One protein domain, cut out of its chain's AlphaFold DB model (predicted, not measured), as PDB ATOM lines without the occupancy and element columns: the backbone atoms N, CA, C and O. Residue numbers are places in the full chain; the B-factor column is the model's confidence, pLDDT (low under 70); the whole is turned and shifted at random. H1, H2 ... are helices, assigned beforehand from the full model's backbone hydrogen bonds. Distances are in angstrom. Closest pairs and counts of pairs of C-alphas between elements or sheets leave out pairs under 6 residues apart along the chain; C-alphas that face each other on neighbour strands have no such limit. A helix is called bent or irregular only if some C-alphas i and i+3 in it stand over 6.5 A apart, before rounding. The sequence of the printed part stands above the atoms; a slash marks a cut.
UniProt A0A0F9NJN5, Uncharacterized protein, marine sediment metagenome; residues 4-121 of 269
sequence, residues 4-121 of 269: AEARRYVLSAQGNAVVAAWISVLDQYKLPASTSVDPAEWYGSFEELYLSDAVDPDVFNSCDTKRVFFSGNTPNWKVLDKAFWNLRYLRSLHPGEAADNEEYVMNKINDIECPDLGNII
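What this domain is: This is residues 4 to 121 of the 269 residues of an uncharacterized protein of marine sediment metagenome (UniProt A0A0F9NJN5). Four helices cross one another at steep angles in a small rounded body: H2 runs through the core, with the long helix H6 over one side of H1 and H2, and H3 across H2 on the other side. The short helices H4 and H5 lie round the H3 side, and beyond the short, irregular H7 a loop of residues 106 to 121 runs round the outside. The printed part has 118 residues with seven named helices, H1 to H7 in chain order, and no named strand, and its class is all helix. It is compact, with a radius of gyration of the C-alphas of 13.5 A and spans of 37 by 30 by 25 A.

Where its parts are: Find C-alpha 4 at (148.900, 119.386, 189.052); from there H1 runs over residues 4 to 12, 12.2 A. Next comes H2, residues 17 to 28, 16.2 A, and then H3, residues 39 to 51, 18.3 A. H4, residues 57 to 61, spans 6.0 A, and H5, residues 65 to 68, spans 5.2 A. Look for C-alpha 77 at (152.345, 142.668, 180.950), where H6 begins; it runs 24.4 A to C-alpha 93 at (155.345, 126.785, 199.186). H7, residues 102 to 105, spans 6.5 A and is irregular, but only just: C-alphas 102 and 105 are 6.50 A apart.

How they stand to each other: Begin at the hub, H1 and H2, which touch three helices each. They touch each other at a steep tilt of 63 degrees, opposite ways; their closest C-alphas, of Val 10 and Ala 20, are 5.0 A apart. H3 touches H2, closest at the C-alphas of Ala 21 and Phe 46, 4.8 A; at 72 degrees they are about perpendicular, only just past steep. H1 and H3 only just touch, only at their ends, with 3 pairs of C-alphas within 8 A, the closest Ala 6 and Leu 49, 5.4 A. Residues 83 to 90 of H6 touch H1, closest at the C-alphas of Ser 12 and Asn 86, 5.0 A. Residues 79 to 84 of H6 touch residues 19 to 23 of H2, closest at the C-alphas of Ile 23 and Leu 80, 6.9 A. H3 and H6 are apart. H4, H5 and H7 touch no helix, but H4 and H5 are near H3. In H1, H2, H3, H4 and H6 every O i to N i+4 pair is within hydrogen-bond range; H5 and H7 are too short for such a pair.

The domain as a whole: The two C-alphas farthest apart are those of Ser 71 and Gly 96, 38.0 A. The printed part has no cut and no long link. Its mean pLDDT is 72.3; residues 72 to 73 and 93 to 121 are under 70.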
ATOM      1  N   ALA A   4     148.454 118.545 187.953       78.56
ATOM      2  CA  ALA A   4     148.900 119.386 189.052       78.56
ATOM      3  C   ALA A   4     149.633 120.660 188.600       78.56
ATOM      4  O   ALA A   4     149.521 121.723 189.217       78.56
ATOM      5  N   GLU A   5     150.416 120.559 187.531       82.69
ATOM      6  CA  GLU A   5     151.111 121.675 186.907       82.69
ATOM      7  C   GLU A   5     150.124 122.598 186.184       82.69
ATOM      8  O   GLU A   5     150.175 123.812 186.393       82.69
ATOM      9  N   ALA A   6     149.161 122.032 185.452       84.44
ATOM     10  CA  ALA A   6     148.075 122.768 184.807       84.44
ATOM     11  C   ALA A   6     147.253 123.579 185.822       84.44
ATOM     12  O   ALA A   6     147.110 124.798 185.691       84.44
ATOM     13  N   ARG A   7     146.814 122.939 186.913       84.19
ATOM     14  CA  ARG A   7     146.109 123.602 188.023       84.19
ATOM     15  C   ARG A   7     146.948 124.719 188.635       84.19
ATOM     16  O   ARG A   7     146.437 125.803 188.905       84.19
ATOM     17  N   ARG A   8     148.256 124.512 188.813       83.25
ATOM     18  CA  ARG A   8     149.158 125.547 189.341       83.25
ATOM     19  C   ARG A   8     149.241 126.769 188.424       83.25
ATOM     20  O   ARG A   8     149.265 127.889 188.941       83.25
ATOM     21  N   TYR A   9     149.269 126.587 187.104       89.25
ATOM     22  CA  TYR A   9     149.228 127.708 186.162       89.25
ATOM     23  C   TYR A   9     147.909 128.474 186.265       89.25
ATOM     24  O   TYR A   9     147.937 129.691 186.458       89.25
ATOM     25  N   VAL A  10     146.772 127.775 186.270       87.06
ATOM     26  CA  VAL A  10     145.444 128.397 186.430       87.06
ATOM     27  C   VAL A  10     145.342 129.163 187.751       87.06
ATOM     28  O   VAL A  10     144.932 130.326 187.768       87.06
ATOM     29  N   LEU A  11     145.820 128.582 188.853       82.06
ATOM     30  CA  LEU A  11     145.867 129.244 190.159       82.06
ATOM     31  C   LEU A  11     146.770 130.480 190.159       82.06
ATOM     32  O   LEU A  11     146.393 131.527 190.689       82.06
ATOM     33  N   SER A  12     147.953 130.400 189.545       83.19
ATOM     34  CA  SER A  12     148.851 131.555 189.455       83.19
ATOM     35  C   SER A  12     148.250 132.704 188.637       83.19
ATOM     36  O   SER A  12     148.448 133.872 188.985       83.19
ATOM     37  N   ALA A  13     147.435 132.365 187.634       85.50
ATOM     38  CA  ALA A  13     146.656 133.278 186.803       85.50
ATOM     39  C   ALA A  13     145.315 133.705 187.434       85.50
ATOM     40  O   ALA A  13     144.518 134.379 186.786       85.50
ATOM     41  N   GLN A  14     145.064 133.347 188.700       80.81
ATOM     42  CA  GLN A  14     143.838 133.674 189.440       80.81
ATOM     43  C   GLN A  14     142.556 133.172 188.750       80.81
ATOM     44  O   GLN A  14     141.536 133.853 188.774       80.81
ATOM     45  N   GLY A  15     142.620 132.003 188.108       74.00
ATOM     46  CA  GLY A  15     141.502 131.400 187.377       74.00
ATOM     47  C   GLY A  15     141.383 131.844 185.916       74.00
ATOM     48  O   GLY A  15     140.550 131.317 185.188       74.00
ATOM     49  N   ASN A  16     142.215 132.779 185.443       84.06
ATOM     50  CA  ASN A  16     142.185 133.186 184.043       84.06
ATOM     51  C   ASN A  16     142.915 132.162 183.157       84.06
ATOM     52  O   ASN A  16     144.145 132.145 183.099       84.06
ATOM     53  N   ALA A  17     142.151 131.340 182.440       85.19
ATOM     54  CA  ALA A  17     142.675 130.269 181.593       85.19
ATOM     55  C   ALA A  17     143.545 130.774 180.419       85.19
ATOM     56  O   ALA A  17     144.531 130.140 180.052       85.19
ATOM     57  N   VAL A  18     143.246 131.959 179.882       87.25
ATOM     58  CA  VAL A  18     143.999 132.584 178.780       87.25
ATOM     59  C   VAL A  18     145.386 133.041 179.244       87.25
ATOM     60  O   VAL A  18     146.400 132.771 178.597       87.25
ATOM     61  N   VAL A  19     145.444 133.695 180.406       88.00
ATOM     62  CA  VAL A  19     146.699 134.086 181.065       88.00
ATOM     63  C   VAL A  19     147.472 132.844 181.508       88.00
ATOM     64  O   VAL A  19     148.688 132.821 181.354       88.00
ATOM     65  N   ALA A  20     146.784 131.812 182.009       89.31
ATOM     66  CA  ALA A  20     147.385 130.539 182.403       89.31
ATOM     67  C   ALA A  20     148.091 129.843 181.229       89.31
ATOM     68  O   ALA A  20     149.227 129.402 181.385       89.31
ATOM     69  N   ALA A  21     147.461 129.816 180.051       89.69
ATOM     70  CA  ALA A  21     148.061 129.272 178.835       89.69
ATOM     71  C   ALA A  21     149.284 130.086 178.381       89.69
ATOM     72  O   ALA A  21     150.284 129.534 177.936       89.69
ATOM     73  N   TRP A  22     149.251 131.414 178.527       89.19
ATOM     74  CA  TRP A  22     150.395 132.254 178.160       89.19
ATOM     75  C   TRP A  22     151.599 132.009 179.077       89.19
ATOM     76  O   TRP A  22     152.732 131.833 178.624       89.19
ATOM     77  N   ILE A  23     151.372 131.987 180.392       88.88
ATOM     78  CA  ILE A  23     152.453 131.765 181.358       88.88
ATOM     79  C   ILE A  23     152.965 130.322 181.338       88.88
ATOM     80  O   ILE A  23     154.136 130.131 181.662       88.88
ATOM     81  N   SER A  24     152.148 129.328 180.962       92.31
ATOM     82  CA  SER A  24     152.607 127.940 180.838       92.31
ATOM     83  C   SER A  24     153.645 127.816 179.732       92.31
ATOM     84  O   SER A  24     154.721 127.280 179.991       92.31
ATOM     85  N   VAL A  25     153.395 128.407 178.556       87.00
ATOM     86  CA  VAL A  25     154.376 128.453 177.461       87.00
ATOM     87  C   VAL A  25     155.661 129.123 177.935       87.00
ATOM     88  O   VAL A  25     156.737 128.523 177.941       87.00
ATOM     89  N   LEU A  26     155.557 130.369 178.399       85.81
ATOM     90  CA  LEU A  26     156.736 131.136 178.783       85.81
ATOM     91  C   LEU A  26     157.554 130.446 179.880       85.81
ATOM     92  O   LEU A  26     158.784 130.469 179.851       85.81
ATOM     93  N   ASP A  27     156.898 129.817 180.849       86.81
ATOM     94  CA  ASP A  27     157.589 129.113 181.913       86.81
ATOM     95  C   ASP A  27     158.227 127.791 181.454       86.81
ATOM     96  O   ASP A  27     159.346 127.498 181.886       86.81
ATOM     97  N   GLN A  28     157.583 127.013 180.581       84.62
ATOM     98  CA  GLN A  28     158.164 125.788 180.015       84.62
ATOM     99  C   GLN A  28     159.444 126.097 179.231       84.62
ATOM    100  O   GLN A  28     160.476 125.462 179.457       84.62
ATOM    101  N   TYR A  29     159.418 127.152 178.414       81.88
ATOM    102  CA  TYR A  29     160.574 127.603 177.633       81.88
ATOM    103  C   TYR A  29     161.543 128.516 178.408       81.88
ATOM    104  O   TYR A  29     162.559 128.942 177.859       81.88
ATOM    105  N   LYS A  30     161.271 128.813 179.688       77.75
ATOM    106  CA  LYS A  30     162.084 129.701 180.550       77.75
ATOM    107  C   LYS A  30     162.312 131.092 179.940       77.75
ATOM    108  O   LYS A  30     163.396 131.671 180.051       77.75
ATOM    109  N   LEU A  31     161.270 131.638 179.321       78.94
ATOM    110  CA  LEU A  31     161.245 132.931 178.645       78.94
ATOM    111  C   LEU A  31     160.770 134.057 179.587       78.94
ATOM    112  O   LEU A  31     160.019 133.810 180.534       78.94
ATOM    113  N   PRO A  32     161.199 135.313 179.359       73.50
ATOM    114  CA  PRO A  32     160.694 136.462 180.107       73.50
ATOM    115  C   PRO A  32     159.241 136.807 179.734       73.50
ATOM    116  O   PRO A  32     158.788 136.520 178.628       73.50
ATOM    117  N   ALA A  33     158.532 137.508 180.629       71.19
ATOM    118  CA  ALA A  33     157.136 137.928 180.437       71.19
ATOM    119  C   ALA A  33     156.904 138.817 179.200       71.19
ATOM    120  O   ALA A  33     155.801 138.865 178.669       71.19
ATOM    121  N   SER A  34     157.947 139.506 178.731       73.38
ATOM    122  CA  SER A  34     157.907 140.359 177.541       73.38
ATOM    123  C   SER A  34     158.010 139.591 176.220       73.38
ATOM    124  O   SER A  34     157.994 140.218 175.161       73.38
ATOM    125  N   THR A  35     158.220 138.274 176.252       77.69
ATOM    126  CA  THR A  35     158.363 137.480 175.030       77.69
ATOM    127  C   THR A  35     157.012 137.299 174.350       77.69
ATOM    128  O   THR A  35     156.025 136.937 174.987       77.69
ATOM    129  N   SER A  36     156.989 137.536 173.037       80.19
ATOM    130  CA  SER A  36     155.855 137.170 172.194       80.19
ATOM    131  C   SER A  36     155.800 135.656 172.056       80.19
ATOM    132  O   SER A  36     156.817 135.032 171.758       80.19
ATOM    133  N   VAL A  37     154.614 135.093 172.234       76.69
ATOM    134  CA  VAL A  37     154.341 133.671 172.034       76.69
ATOM    135  C   VAL A  37     153.660 133.490 170.678       76.69
ATOM    136  O   VAL A  37     152.881 134.353 170.267       76.69
ATOM    137  N   ASP A  38     153.979 132.408 169.967       82.25
ATOM    138  CA  ASP A  38     153.261 132.049 168.743       82.25
ATOM    139  C   ASP A  38     151.796 131.712 169.093       82.25
ATOM    140  O   ASP A  38     151.563 130.913 170.006       82.25
ATOM    141  N   PRO A  39     150.794 132.285 168.398       81.38
ATOM    142  CA  PRO A  39     149.387 131.939 168.587       81.38
ATOM    143  C   PRO A  39     149.092 130.434 168.616       81.38
ATOM    144  O   PRO A  39     148.228 130.008 169.382       81.38
ATOM    145  N   ALA A  40     149.806 129.629 167.823       83.62
ATOM    146  CA  ALA A  40     149.626 128.181 167.787       83.62
ATOM    147  C   ALA A  40     150.140 127.497 169.064       83.62
ATOM    148  O   ALA A  40     149.454 126.641 169.615       83.62
ATOM    149  N   GLU A  41     151.307 127.904 169.576       81.75
ATOM    150  CA  GLU A  41     151.847 127.388 170.845       81.75
ATOM    151  C   GLU A  41     150.976 127.807 172.034       81.75
ATOM    152  O   GLU A  41     150.742 127.032 172.963       81.75
ATOM    153  N   TRP A  42     150.459 129.036 171.988       81.75
ATOM    154  CA  TRP A  42     149.563 129.560 173.008       81.75
ATOM    155  C   TRP A  42     148.229 128.811 173.033       81.75
ATOM    156  O   TRP A  42     147.770 128.417 174.107       81.75
ATOM    157  N   TYR A  43     147.629 128.578 171.865       87.50
ATOM    158  CA  TYR A  43     146.398 127.803 171.748       87.50
ATOM    159  C   TYR A  43     146.605 126.338 172.152       87.50
ATOM    160  O   TYR A  43     145.826 125.820 172.946       87.50
ATOM    161  N   GLY A  44     147.697 125.702 171.715       87.56
ATOM    162  CA  GLY A  44     148.033 124.338 172.132       87.56
ATOM    163  C   GLY A  44     148.183 124.215 173.651       87.56
ATOM    164  O   GLY A  44     147.658 123.289 174.259       87.56
ATOM    165  N   SER A  45     148.795 125.206 174.306       88.25
ATOM    166  CA  SER A  45     148.841 125.248 175.774       88.25
ATOM    167  C   SER A  45     147.471 125.435 176.424       88.25
ATOM    168  O   SER A  45     147.233 124.901 177.504       88.25
ATOM    169  N   PHE A  46     146.563 126.183 175.801       90.50
ATOM    170  CA  PHE A  46     145.193 126.331 176.290       90.50
ATOM    171  C   PHE A  46     144.409 125.015 176.191       90.50
ATOM    172  O   PHE A  46     143.730 124.643 177.148       90.50
ATOM    173  N   GLU A  47     144.566 124.274 175.091       90.75
ATOM    174  CA  GLU A  47     144.030 122.915 174.944       90.75
ATOM    175  C   GLU A  47     144.629 121.953 175.973       90.75
ATOM    176  O   GLU A  47     143.888 121.217 176.616       90.75
ATOM    177  N   GLU A  48     145.942 121.996 176.215       89.25
ATOM    178  CA  GLU A  48     146.575 121.158 177.241       89.25
ATOM    179  C   GLU A  48     146.014 121.414 178.647       89.25
ATOM    180  O   GLU A  48     145.864 120.472 179.431       89.25
ATOM    181  N   LEU A  49     145.696 122.669 178.988       87.00
ATOM    182  CA  LEU A  49     145.069 123.006 180.270       87.00
ATOM    183  C   LEU A  49     143.648 122.441 180.381       87.00
ATOM    184  O   LEU A  49     143.263 121.980 181.458       87.00
ATOM    185  N   TYR A  50     142.890 122.456 179.285       87.94
ATOM    186  CA  TYR A  50     141.560 121.852 179.212       87.94
ATOM    187  C   TYR A  50     141.622 120.325 179.328       87.94
ATOM    188  O   TYR A  50     140.975 119.759 180.202       87.94
ATOM    189  N   LEU A  51     142.485 119.669 178.546       88.75
ATOM    190  CA  LEU A  51     142.694 118.214 178.589       88.75
ATOM    191  C   LEU A  51     143.213 117.713 179.947       88.75
ATOM    192  O   LEU A  51     143.132 116.526 180.245       88.75
ATOM    193  N   SER A  52     143.761 118.611 180.767       84.81
ATOM    194  CA  SER A  52     144.223 118.326 182.128       84.81
ATOM    195  C   SER A  52     143.137 118.513 183.203       84.81
ATOM    196  O   SER A  52     143.462 118.500 184.394       84.81
ATOM    197  N   ASP A  53     141.880 118.765 182.824       84.19
ATOM    198  CA  ASP A  53     140.769 119.145 183.714       84.19
ATOM    199  C   ASP A  53     141.088 120.362 184.609       84.19
ATOM    200  O   ASP A  53     140.589 120.491 185.730       84.19
ATOM    201  N   ALA A  54     141.981 121.255 184.165       81.75
ATOM    202  CA  ALA A  54     142.315 122.477 184.902       81.75
ATOM    203  C   ALA A  54     141.436 123.668 184.490       81.75
ATOM    204  O   ALA A  54     141.388 124.673 185.203       81.75
ATOM    205  N   VAL A  55     140.760 123.565 183.343       81.06
ATOM    206  CA  VAL A  55     139.854 124.573 182.787       81.06
ATOM    207  C   VAL A  55     138.493 123.928 182.575       81.06
ATOM    208  O   VAL A  55     138.403 122.851 181.993       81.06
ATOM    209  N   ASP A  56     137.445 124.597 183.046       80.38
ATOM    210  CA  ASP A  56     136.067 124.141 182.881       80.38
ATOM    211  C   ASP A  56     135.683 124.083 181.384       80.38
ATOM    212  O   ASP A  56     136.010 125.027 180.646       80.38
ATOM    213  N   PRO A  57     134.985 123.028 180.919       77.19
ATOM    214  CA  PRO A  57     134.460 122.956 179.558       77.19
ATOM    215  C   PRO A  57     133.690 124.205 179.115       77.19
ATOM    216  O   PRO A  57     133.829 124.628 177.967       77.19
ATOM    217  N   ASP A  58     132.931 124.850 180.002       74.56
ATOM    218  CA  ASP A  58     132.177 126.066 179.677       74.56
ATOM    219  C   ASP A  58     133.109 127.250 179.386       74.56
ATOM    220  O   ASP A  58     132.863 128.051 178.477       74.56
ATOM    221  N   VAL A  59     134.228 127.350 180.111       76.25
ATOM    222  CA  VAL A  59     135.257 128.381 179.889       76.25
ATOM    223  C   VAL A  59     136.008 128.120 178.586       76.25
ATOM    224  O   VAL A  59     136.300 129.063 177.849       76.25
ATOM    225  N   PHE A  60     136.301 126.858 178.278       79.38
ATOM    226  CA  PHE A  60     136.956 126.480 177.030       79.38
ATOM    227  C   PHE A  60     136.060 126.770 175.816       79.38
ATOM    228  O   PHE A  60     136.475 127.471 174.893       79.38
ATOM    229  N   ASN A  61     134.802 126.324 175.855       77.75
ATOM    230  CA  ASN A  61     133.852 126.446 174.744       77.75
ATOM    231  C   ASN A  61     133.357 127.880 174.502       77.75
ATOM    232  O   ASN A  61     133.002 128.228 173.377       77.75
ATOM    233  N   SER A  62     133.319 128.727 175.535       76.62
ATOM    234  CA  SER A  62     132.941 130.143 175.393       76.62
ATOM    235  C   SER A  62     134.078 131.040 174.889       76.62
ATOM    236  O   SER A  62     133.847 132.206 174.549       76.62
ATOM    237  N   CYS A  63     135.304 130.520 174.817       80.38
ATOM    238  CA  CYS A  63     136.470 131.265 174.368       80.38
ATOM    239  C   CYS A  63     136.498 131.374 172.832       80.38
ATOM    240  O   CYS A  63     136.689 130.389 172.122       80.38
ATOM    241  N   ASP A  64     136.356 132.589 172.292       81.06
ATOM    242  CA  ASP A  64     136.544 132.844 170.856       81.06
ATOM    243  C   ASP A  64     138.033 132.735 170.497       81.06
ATOM    244  O   ASP A  64     138.809 133.682 170.662       81.06
ATOM    245  N   THR A  65     138.436 131.567 169.999       79.69
ATOM    246  CA  THR A  65     139.844 131.231 169.759       79.69
ATOM    247  C   THR A  65     140.511 132.181 168.765       79.69
ATOM    248  O   THR A  65     141.628 132.655 168.989       79.69
ATOM    249  N   LYS A  66     139.809 132.550 167.688       78.00
ATOM    250  CA  LYS A  66     140.322 133.490 166.681       78.00
ATOM    251  C   LYS A  66     140.557 134.862 167.289       78.00
ATOM    252  O   LYS A  66     141.587 135.486 167.031       78.00
ATOM    253  N   ARG A  67     139.622 135.333 168.111       76.62
ATOM    254  CA  ARG A  67     139.728 136.644 168.751       76.62
ATOM    255  C   ARG A  67     140.741 136.667 169.887       76.62
ATOM    256  O   ARG A  67     141.369 137.703 170.082       76.62
ATOM    257  N   VAL A  68     140.900 135.588 170.638       77.00
ATOM    258  CA  VAL A  68     141.788 135.559 171.806       77.00
ATOM    259  C   VAL A  68     143.231 135.286 171.395       77.00
ATOM    260  O   VAL A  68     144.106 136.052 171.782       77.00
ATOM    261  N   PHE A  69     143.473 134.272 170.560       79.88
ATOM    262  CA  PHE A  69     144.826 133.797 170.250       79.88
ATOM    263  C   PHE A  69     145.373 134.368 168.937       79.88
ATOM    264  O   PHE A  69     146.541 134.743 168.854       79.88
ATOM    265  N   PHE A  70     144.530 134.492 167.907       77.75
ATOM    266  CA  PHE A  70     144.970 134.815 166.539       77.75
ATOM    267  C   PHE A  70     144.753 136.277 166.123       77.75
ATOM    268  O   PHE A  70     145.097 136.663 165.007       77.75
ATOM    269  N   SER A  71     144.218 137.119 167.007       74.62
ATOM    270  CA  SER A  71     143.995 138.547 166.733       74.62
ATOM    271  C   SER A  71     145.248 139.416 166.894       74.62
ATOM    272  O   SER A  71     145.189 140.620 166.647       74.62
ATOM    273  N   GLY A  72     146.375 138.832 167.320       64.62
ATOM    274  CA  GLY A  72     147.607 139.564 167.642       64.62
ATOM    275  C   GLY A  72     147.552 140.320 168.974       64.62
ATOM    276  O   GLY A  72     148.460 141.090 169.286       64.62
ATOM    277  N   ASN A  73     146.489 140.109 169.749       69.12
ATOM    278  CA  ASN A  73     146.333 140.641 171.092       69.12
ATOM    279  C   ASN A  73     147.155 139.819 172.091       69.12
ATOM    280  O   ASN A  73     147.115 138.591 172.067       69.12
ATOM    281  N   THR A  74     147.856 140.491 173.000       73.06
ATOM    282  CA  THR A  74     148.608 139.839 174.077       73.06
ATOM    283  C   THR A  74     148.024 140.200 175.444       73.06
ATOM    284  O   THR A  74     147.446 141.284 175.615       73.06
ATOM    285  N   PRO A  75     148.140 139.312 176.450       77.31
ATOM    286  CA  PRO A  75     147.772 139.656 177.814       77.31
ATOM    287  C   PRO A  75     148.620 140.819 178.337       77.31
ATOM    288  O   PRO A  75     149.824 140.894 178.087       77.31
ATOM    289  N   ASN A  76     148.005 141.710 179.117       79.31
ATOM    290  CA  ASN A  76     148.692 142.845 179.725       79.31
ATOM    291  C   ASN A  76     149.921 142.395 180.541       79.31
ATOM    292  O   ASN A  76     149.816 141.547 181.434       79.31
ATOM    293  N   TRP A  77     151.077 143.020 180.300       75.56
ATOM    294  CA  TRP A  77     152.345 142.668 180.950       75.56
ATOM    295  C   TRP A  77     152.283 142.698 182.486       75.56
ATOM    296  O   TRP A  77     152.911 141.869 183.139       75.56
ATOM    297  N   LYS A  78     151.484 143.593 183.088       75.25
ATOM    298  CA  LYS A  78     151.309 143.655 184.553       75.25
ATOM    299  C   LYS A  78     150.615 142.413 185.097       75.25
ATOM    300  O   LYS A  78     150.906 141.976 186.210       75.25
ATOM    301  N   VAL A  79     149.670 141.872 184.330       79.62
ATOM    302  CA  VAL A  79     148.942 140.649 184.680       79.62
ATOM    303  C   VAL A  79     149.884 139.455 184.578       79.62
ATOM    304  O   VAL A  79     149.925 138.644 185.501       79.62
ATOM    305  N   LEU A  80     150.705 139.405 183.524       80.12
ATOM    306  CA  LEU A  80     151.736 138.379 183.356       80.12
ATOM    307  C   LEU A  80     152.778 138.417 184.483       80.12
ATOM    308  O   LEU A  80     153.043 137.386 185.095       80.12
ATOM    309  N   ASP A  81     153.310 139.590 184.831       76.31
ATOM    310  CA  ASP A  81     154.279 139.740 185.928       76.31
ATOM    311  C   ASP A  81     153.701 139.287 187.275       76.31
ATOM    312  O   ASP A  81     154.360 138.575 188.041       76.31
ATOM    313  N   LYS A  82     152.445 139.651 187.560       76.94
ATOM    314  CA  LYS A  82     151.739 139.202 188.766       76.94
ATOM    315  C   LYS A  82     151.555 137.684 188.768       76.94
ATOM    316  O   LYS A  82     151.801 137.047 189.791       76.94
ATOM    317  N   ALA A  83     151.161 137.104 187.636       80.50
ATOM    318  CA  ALA A  83     150.982 135.664 187.500       80.50
ATOM    319  C   ALA A  83     152.309 134.908 187.681       80.50
ATOM    320  O   ALA A  83     152.364 133.935 188.430       80.50
ATOM    321  N   PHE A  84     153.414 135.404 187.120       80.12
ATOM    322  CA  PHE A  84     154.748 134.844 187.356       80.12
ATOM    323  C   PHE A  84     155.194 134.941 188.812       80.12
ATOM    324  O   PHE A  84     155.805 134.004 189.337       80.12
ATOM    325  N   TRP A  85     154.907 136.059 189.480       79.94
ATOM    326  CA  TRP A  85     155.192 136.205 190.903       79.94
ATOM    327  C   TRP A  85     154.401 135.181 191.729       79.94
ATOM    328  O   TRP A  85     154.993 134.470 192.544       79.94
ATOM    329  N   ASN A  86     153.102 135.024 191.451       76.38
ATOM    330  CA  ASN A  86     152.252 134.014 192.087       76.38
ATOM    331  C   ASN A  86     152.764 132.596 191.819       76.38
ATOM    332  O   ASN A  86     152.830 131.784 192.736       76.38
ATOM    333  N   LEU A  87     153.177 132.295 190.587       81.94
ATOM    334  CA  LEU A  87     153.718 130.991 190.214       81.94
ATOM    335  C   LEU A  87     154.993 130.663 191.006       81.94
ATOM    336  O   LEU A  87     155.141 129.553 191.518       81.94
ATOM    337  N   ARG A  88     155.906 131.634 191.156       79.06
ATOM    338  CA  ARG A  88     157.110 131.487 191.993       79.06
ATOM    339  C   ARG A  88     156.751 131.268 193.458       79.06
ATOM    340  O   ARG A  88     157.338 130.397 194.097       79.06
ATOM    341  N   TYR A  89     155.783 132.023 193.970       76.38
ATOM    342  CA  TYR A  89     155.291 131.871 195.334       76.38
ATOM    343  C   TYR A  89     154.707 130.469 195.568       76.38
ATOM    344  O   TYR A  89     155.148 129.770 196.480       76.38
ATOM    345  N   LEU A  90     153.819 129.998 194.687       74.19
ATOM    346  CA  LEU A  90     153.220 128.660 194.753       74.19
ATOM    347  C   LEU A  90     154.276 127.543 194.704       74.19
ATOM    348  O   LEU A  90     154.192 126.587 195.472       74.19
ATOM    349  N   ARG A  91     155.310 127.681 193.866       74.69
ATOM    350  CA  ARG A  91     156.447 126.741 193.815       74.69
ATOM    351  C   ARG A  91     157.299 126.751 195.081       74.69
ATOM    352  O   ARG A  91     157.806 125.708 195.472       74.69
ATOM    353  N   SER A  92     157.463 127.913 195.715       72.00
ATOM    354  CA  SER A  92     158.223 128.030 196.967       72.00
ATOM    355  C   SER A  92     157.506 127.394 198.159       72.00
ATOM    356  O   SER A  92     158.164 126.859 199.045       72.00
ATOM    357  N   LEU A  93     156.169 127.420 198.160       67.62
ATOM    358  CA  LEU A  93     155.345 126.785 199.186       67.62
ATOM    359  C   LEU A  93     155.263 125.262 199.015       67.62
ATOM    360  O   LEU A  93     155.206 124.544 200.008       67.62
ATOM    361  N   HIS A  94     155.301 124.775 197.770       62.34
ATOM    362  CA  HIS A  94     155.187 123.352 197.435       62.34
ATOM    363  C   HIS A  94     156.332 122.897 196.507       62.34
ATOM    364  O   HIS A  94     156.104 122.641 195.322       62.34
ATOM    365  N   PRO A  95     157.577 122.794 197.016       56.75
ATOM    366  CA  PRO A  95     158.756 122.507 196.196       56.75
ATOM    367  C   PRO A  95     158.862 121.052 195.706       56.75
ATOM    368  O   PRO A  95     159.727 120.771 194.880       56.75
ATOM    369  N   GLY A  96     158.021 120.130 196.196       49.84
ATOM    370  CA  GLY A  96     158.129 118.692 195.903       49.84
ATOM    371  C   GLY A  96     156.819 117.958 195.610       49.84
ATOM    372  O   GLY A  96     156.861 116.767 195.331       49.84
ATOM    373  N   GLU A  97     155.673 118.639 195.642       50.62
ATOM    374  CA  GLU A  97     154.370 118.012 195.417       50.62
ATOM    375  C   GLU A  97     153.701 118.641 194.195       50.62
ATOM    376  O   GLU A  97     153.590 119.868 194.059       50.62
ATOM    377  N   ALA A  98     153.281 117.773 193.278       47.56
ATOM    378  CA  ALA A  98     152.138 118.014 192.417       47.56
ATOM    379  C   ALA A  98     151.034 118.642 193.289       47.56
ATOM    380  O   ALA A  98     150.714 118.117 194.349       47.56
ATOM    381  N   ALA A  99     150.561 119.837 192.931       45.88
ATOM    382  CA  ALA A  99     149.518 120.547 193.654       45.88
ATOM    383  C   ALA A  99     148.161 119.823 193.517       45.88
ATOM    384  O   ALA A  99     147.242 120.344 192.896       45.88
ATOM    385  N   ASP A 100     148.043 118.650 194.134       45.28
ATOM    386  CA  ASP A 100     146.800 117.898 194.328       45.28
ATOM    387  C   ASP A 100     146.146 118.252 195.676       45.28
ATOM    388  O   ASP A 100     145.265 117.560 196.173       45.28
ATOM    389  N   ASN A 101     146.550 119.372 196.286       43.28
ATOM    390  CA  ASN A 101     145.895 119.917 197.473       43.28
ATOM    391  C   ASN A 101     144.647 120.709 197.058       43.28
ATOM    392  O   ASN A 101     144.599 121.938 197.175       43.28
ATOM    393  N   GLU A 102     143.628 119.983 196.592       44.00
ATOM    394  CA  GLU A 102     142.269 120.477 196.310       44.00
ATOM    395  C   GLU A 102     141.652 121.221 197.513       44.00
ATOM    396  O   GLU A 102     140.778 122.069 197.348       44.00
ATOM    397  N   GLU A 103     142.160 120.997 198.728       42.00
ATOM    398  CA  GLU A 103     141.588 121.561 199.951       42.00
ATOM    399  C   GLU A 103     142.048 122.996 200.283       42.00
ATOM    400  O   GLU A 103     141.360 123.707 201.018       42.00
ATOM    401  N   TYR A 104     143.178 123.475 199.739       40.91
ATOM    402  CA  TYR A 104     143.766 124.755 200.183       40.91
ATOM    403  C   TYR A 104     143.472 125.972 199.292       40.91
ATOM    404  O   TYR A 104     143.721 127.102 199.721       40.91
ATOM    405  N   VAL A 105     142.933 125.792 198.077       44.78
ATOM    406  CA  VAL A 105     142.787 126.911 197.113       44.78
ATOM    407  C   VAL A 105     141.409 127.001 196.437       44.78
ATOM    408  O   VAL A 105     141.179 127.911 195.652       44.78
ATOM    409  N   MET A 106     140.440 126.154 196.797       41.94
ATOM    410  CA  MET A 106     139.055 126.269 196.294       41.94
ATOM    411  C   MET A 106     138.180 127.236 197.116       41.94
ATOM    412  O   MET A 106     137.160 127.713 196.639       41.94
ATOM    413  N   ASN A 107     138.598 127.606 198.332       34.94
ATOM    414  CA  ASN A 107     137.757 128.373 199.266       34.94
ATOM    415  C   ASN A 107     137.950 129.902 199.239       34.94
ATOM    416  O   ASN A 107     137.540 130.582 200.182       34.94
ATOM    417  N   LYS A 108     138.605 130.480 198.221       41.62
ATOM    418  CA  LYS A 108     138.854 131.939 198.195       41.62
ATOM    419  C   LYS A 108     138.539 132.686 196.911       41.62
ATOM    420  O   LYS A 108     138.792 133.890 196.874       41.62
ATOM    421  N   ILE A 109     137.940 132.056 195.908       43.00
ATOM    422  CA  ILE A 109     137.428 132.811 194.766       43.00
ATOM    423  C   ILE A 109     135.974 132.411 194.532       43.00
ATOM    424  O   ILE A 109     135.669 131.552 193.718       43.00
ATOM    425  N   ASN A 110     135.096 133.017 195.336       36.34
ATOM    426  CA  ASN A 110     133.666 133.061 195.054       36.34
ATOM    427  C   ASN A 110     133.477 133.711 193.679       36.34
ATOM    428  O   ASN A 110     134.065 134.766 193.440       36.34
ATOM    429  N   ASP A 111     132.675 133.073 192.830       39.00
ATOM    430  CA  ASP A 111     132.109 133.615 191.596       39.00
ATOM    431  C   ASP A 111     133.119 134.370 190.716       39.00
ATOM    432  O   ASP A 111     133.134 135.601 190.649       39.00
ATOM    433  N   ILE A 112     133.973 133.629 190.002       41.62
ATOM    434  CA  ILE A 112     134.703 134.206 188.867       41.62
ATOM    435  C   ILE A 112     133.716 134.295 187.704       41.62
ATOM    436  O   ILE A 112     133.670 133.423 186.840       41.62
ATOM    437  N   GLU A 113     132.922 135.367 187.669       39.38
ATOM    438  CA  GLU A 113     132.458 135.877 186.380       39.38
ATOM    439  C   GLU A 113     133.688 136.013 185.477       39.38
ATOM    440  O   GLU A 113     134.716 136.555 185.901       39.38
ATOM    441  N   CYS A 114     133.592 135.478 184.255       36.41
ATOM    442  CA  CYS A 114     134.627 135.617 183.238       36.41
ATOM    443  C   CYS A 114     135.081 137.086 183.223       36.41
ATOM    444  O   CYS A 114     134.254 137.967 182.963       36.41
ATOM    445  N   PRO A 115     136.339 137.394 183.588       43.03
ATOM    446  CA  PRO A 115     136.728 138.773 183.787       43.03
ATOM    447  C   PRO A 115     136.656 139.493 182.446       43.03
ATOM    448  O   PRO A 115     137.180 139.013 181.442       43.03
ATOM    449  N   ASP A 116     135.988 140.644 182.459       41.56
ATOM    450  CA  ASP A 116     135.731 141.488 181.299       41.56
ATOM    451  C   ASP A 116     137.007 141.637 180.444       41.56
ATOM    452  O   ASP A 116     137.984 142.285 180.845       41.56
ATOM    453  N   LEU A 117     137.017 140.982 179.273       44.31
ATOM    454  CA  LEU A 117     138.164 140.872 178.354       44.31
ATOM    455  C   LEU A 117     138.772 142.243 178.009       44.31
ATOM    456  O   LEU A 117     139.955 142.331 177.676       44.31
ATOM    457  N   GLY A 118     137.983 143.317 178.131       45.91
ATOM    458  CA  GLY A 118     138.409 144.701 177.926       45.91
ATOM    459  C   GLY A 118     139.472 145.218 178.904       45.91
ATOM    460  O   GLY A 118     140.145 146.189 178.573       45.91
ATOM    461  N   ASN A 119     139.666 144.577 180.063       46.28
ATOM    462  CA  ASN A 119     140.675 144.976 181.057       46.28
ATOM    463  C   ASN A 119     141.958 144.127 181.024       46.28
ATOM    464  O   ASN A 119     142.943 144.479 181.676       46.28
ATOM    465  N   ILE A 120     141.950 143.003 180.304       50.78
ATOM    466  CA  ILE A 120     143.037 142.007 180.325       50.78
ATOM    467  C   ILE A 120     143.858 142.042 179.037       50.78
ATOM    468  O   ILE A 120     145.061 141.775 179.065       50.78
ATOM    469  N   ILE A 121     143.220 142.404 177.928       49.34
ATOM    470  CA  ILE A 121     143.838 142.489 176.612       49.34
ATOM    471  C   ILE A 121     144.206 143.947 176.327       49.34
ATOM    472  O   ILE A 121     143.335 144.819 176.308       49.34
TER     473      ILE A 121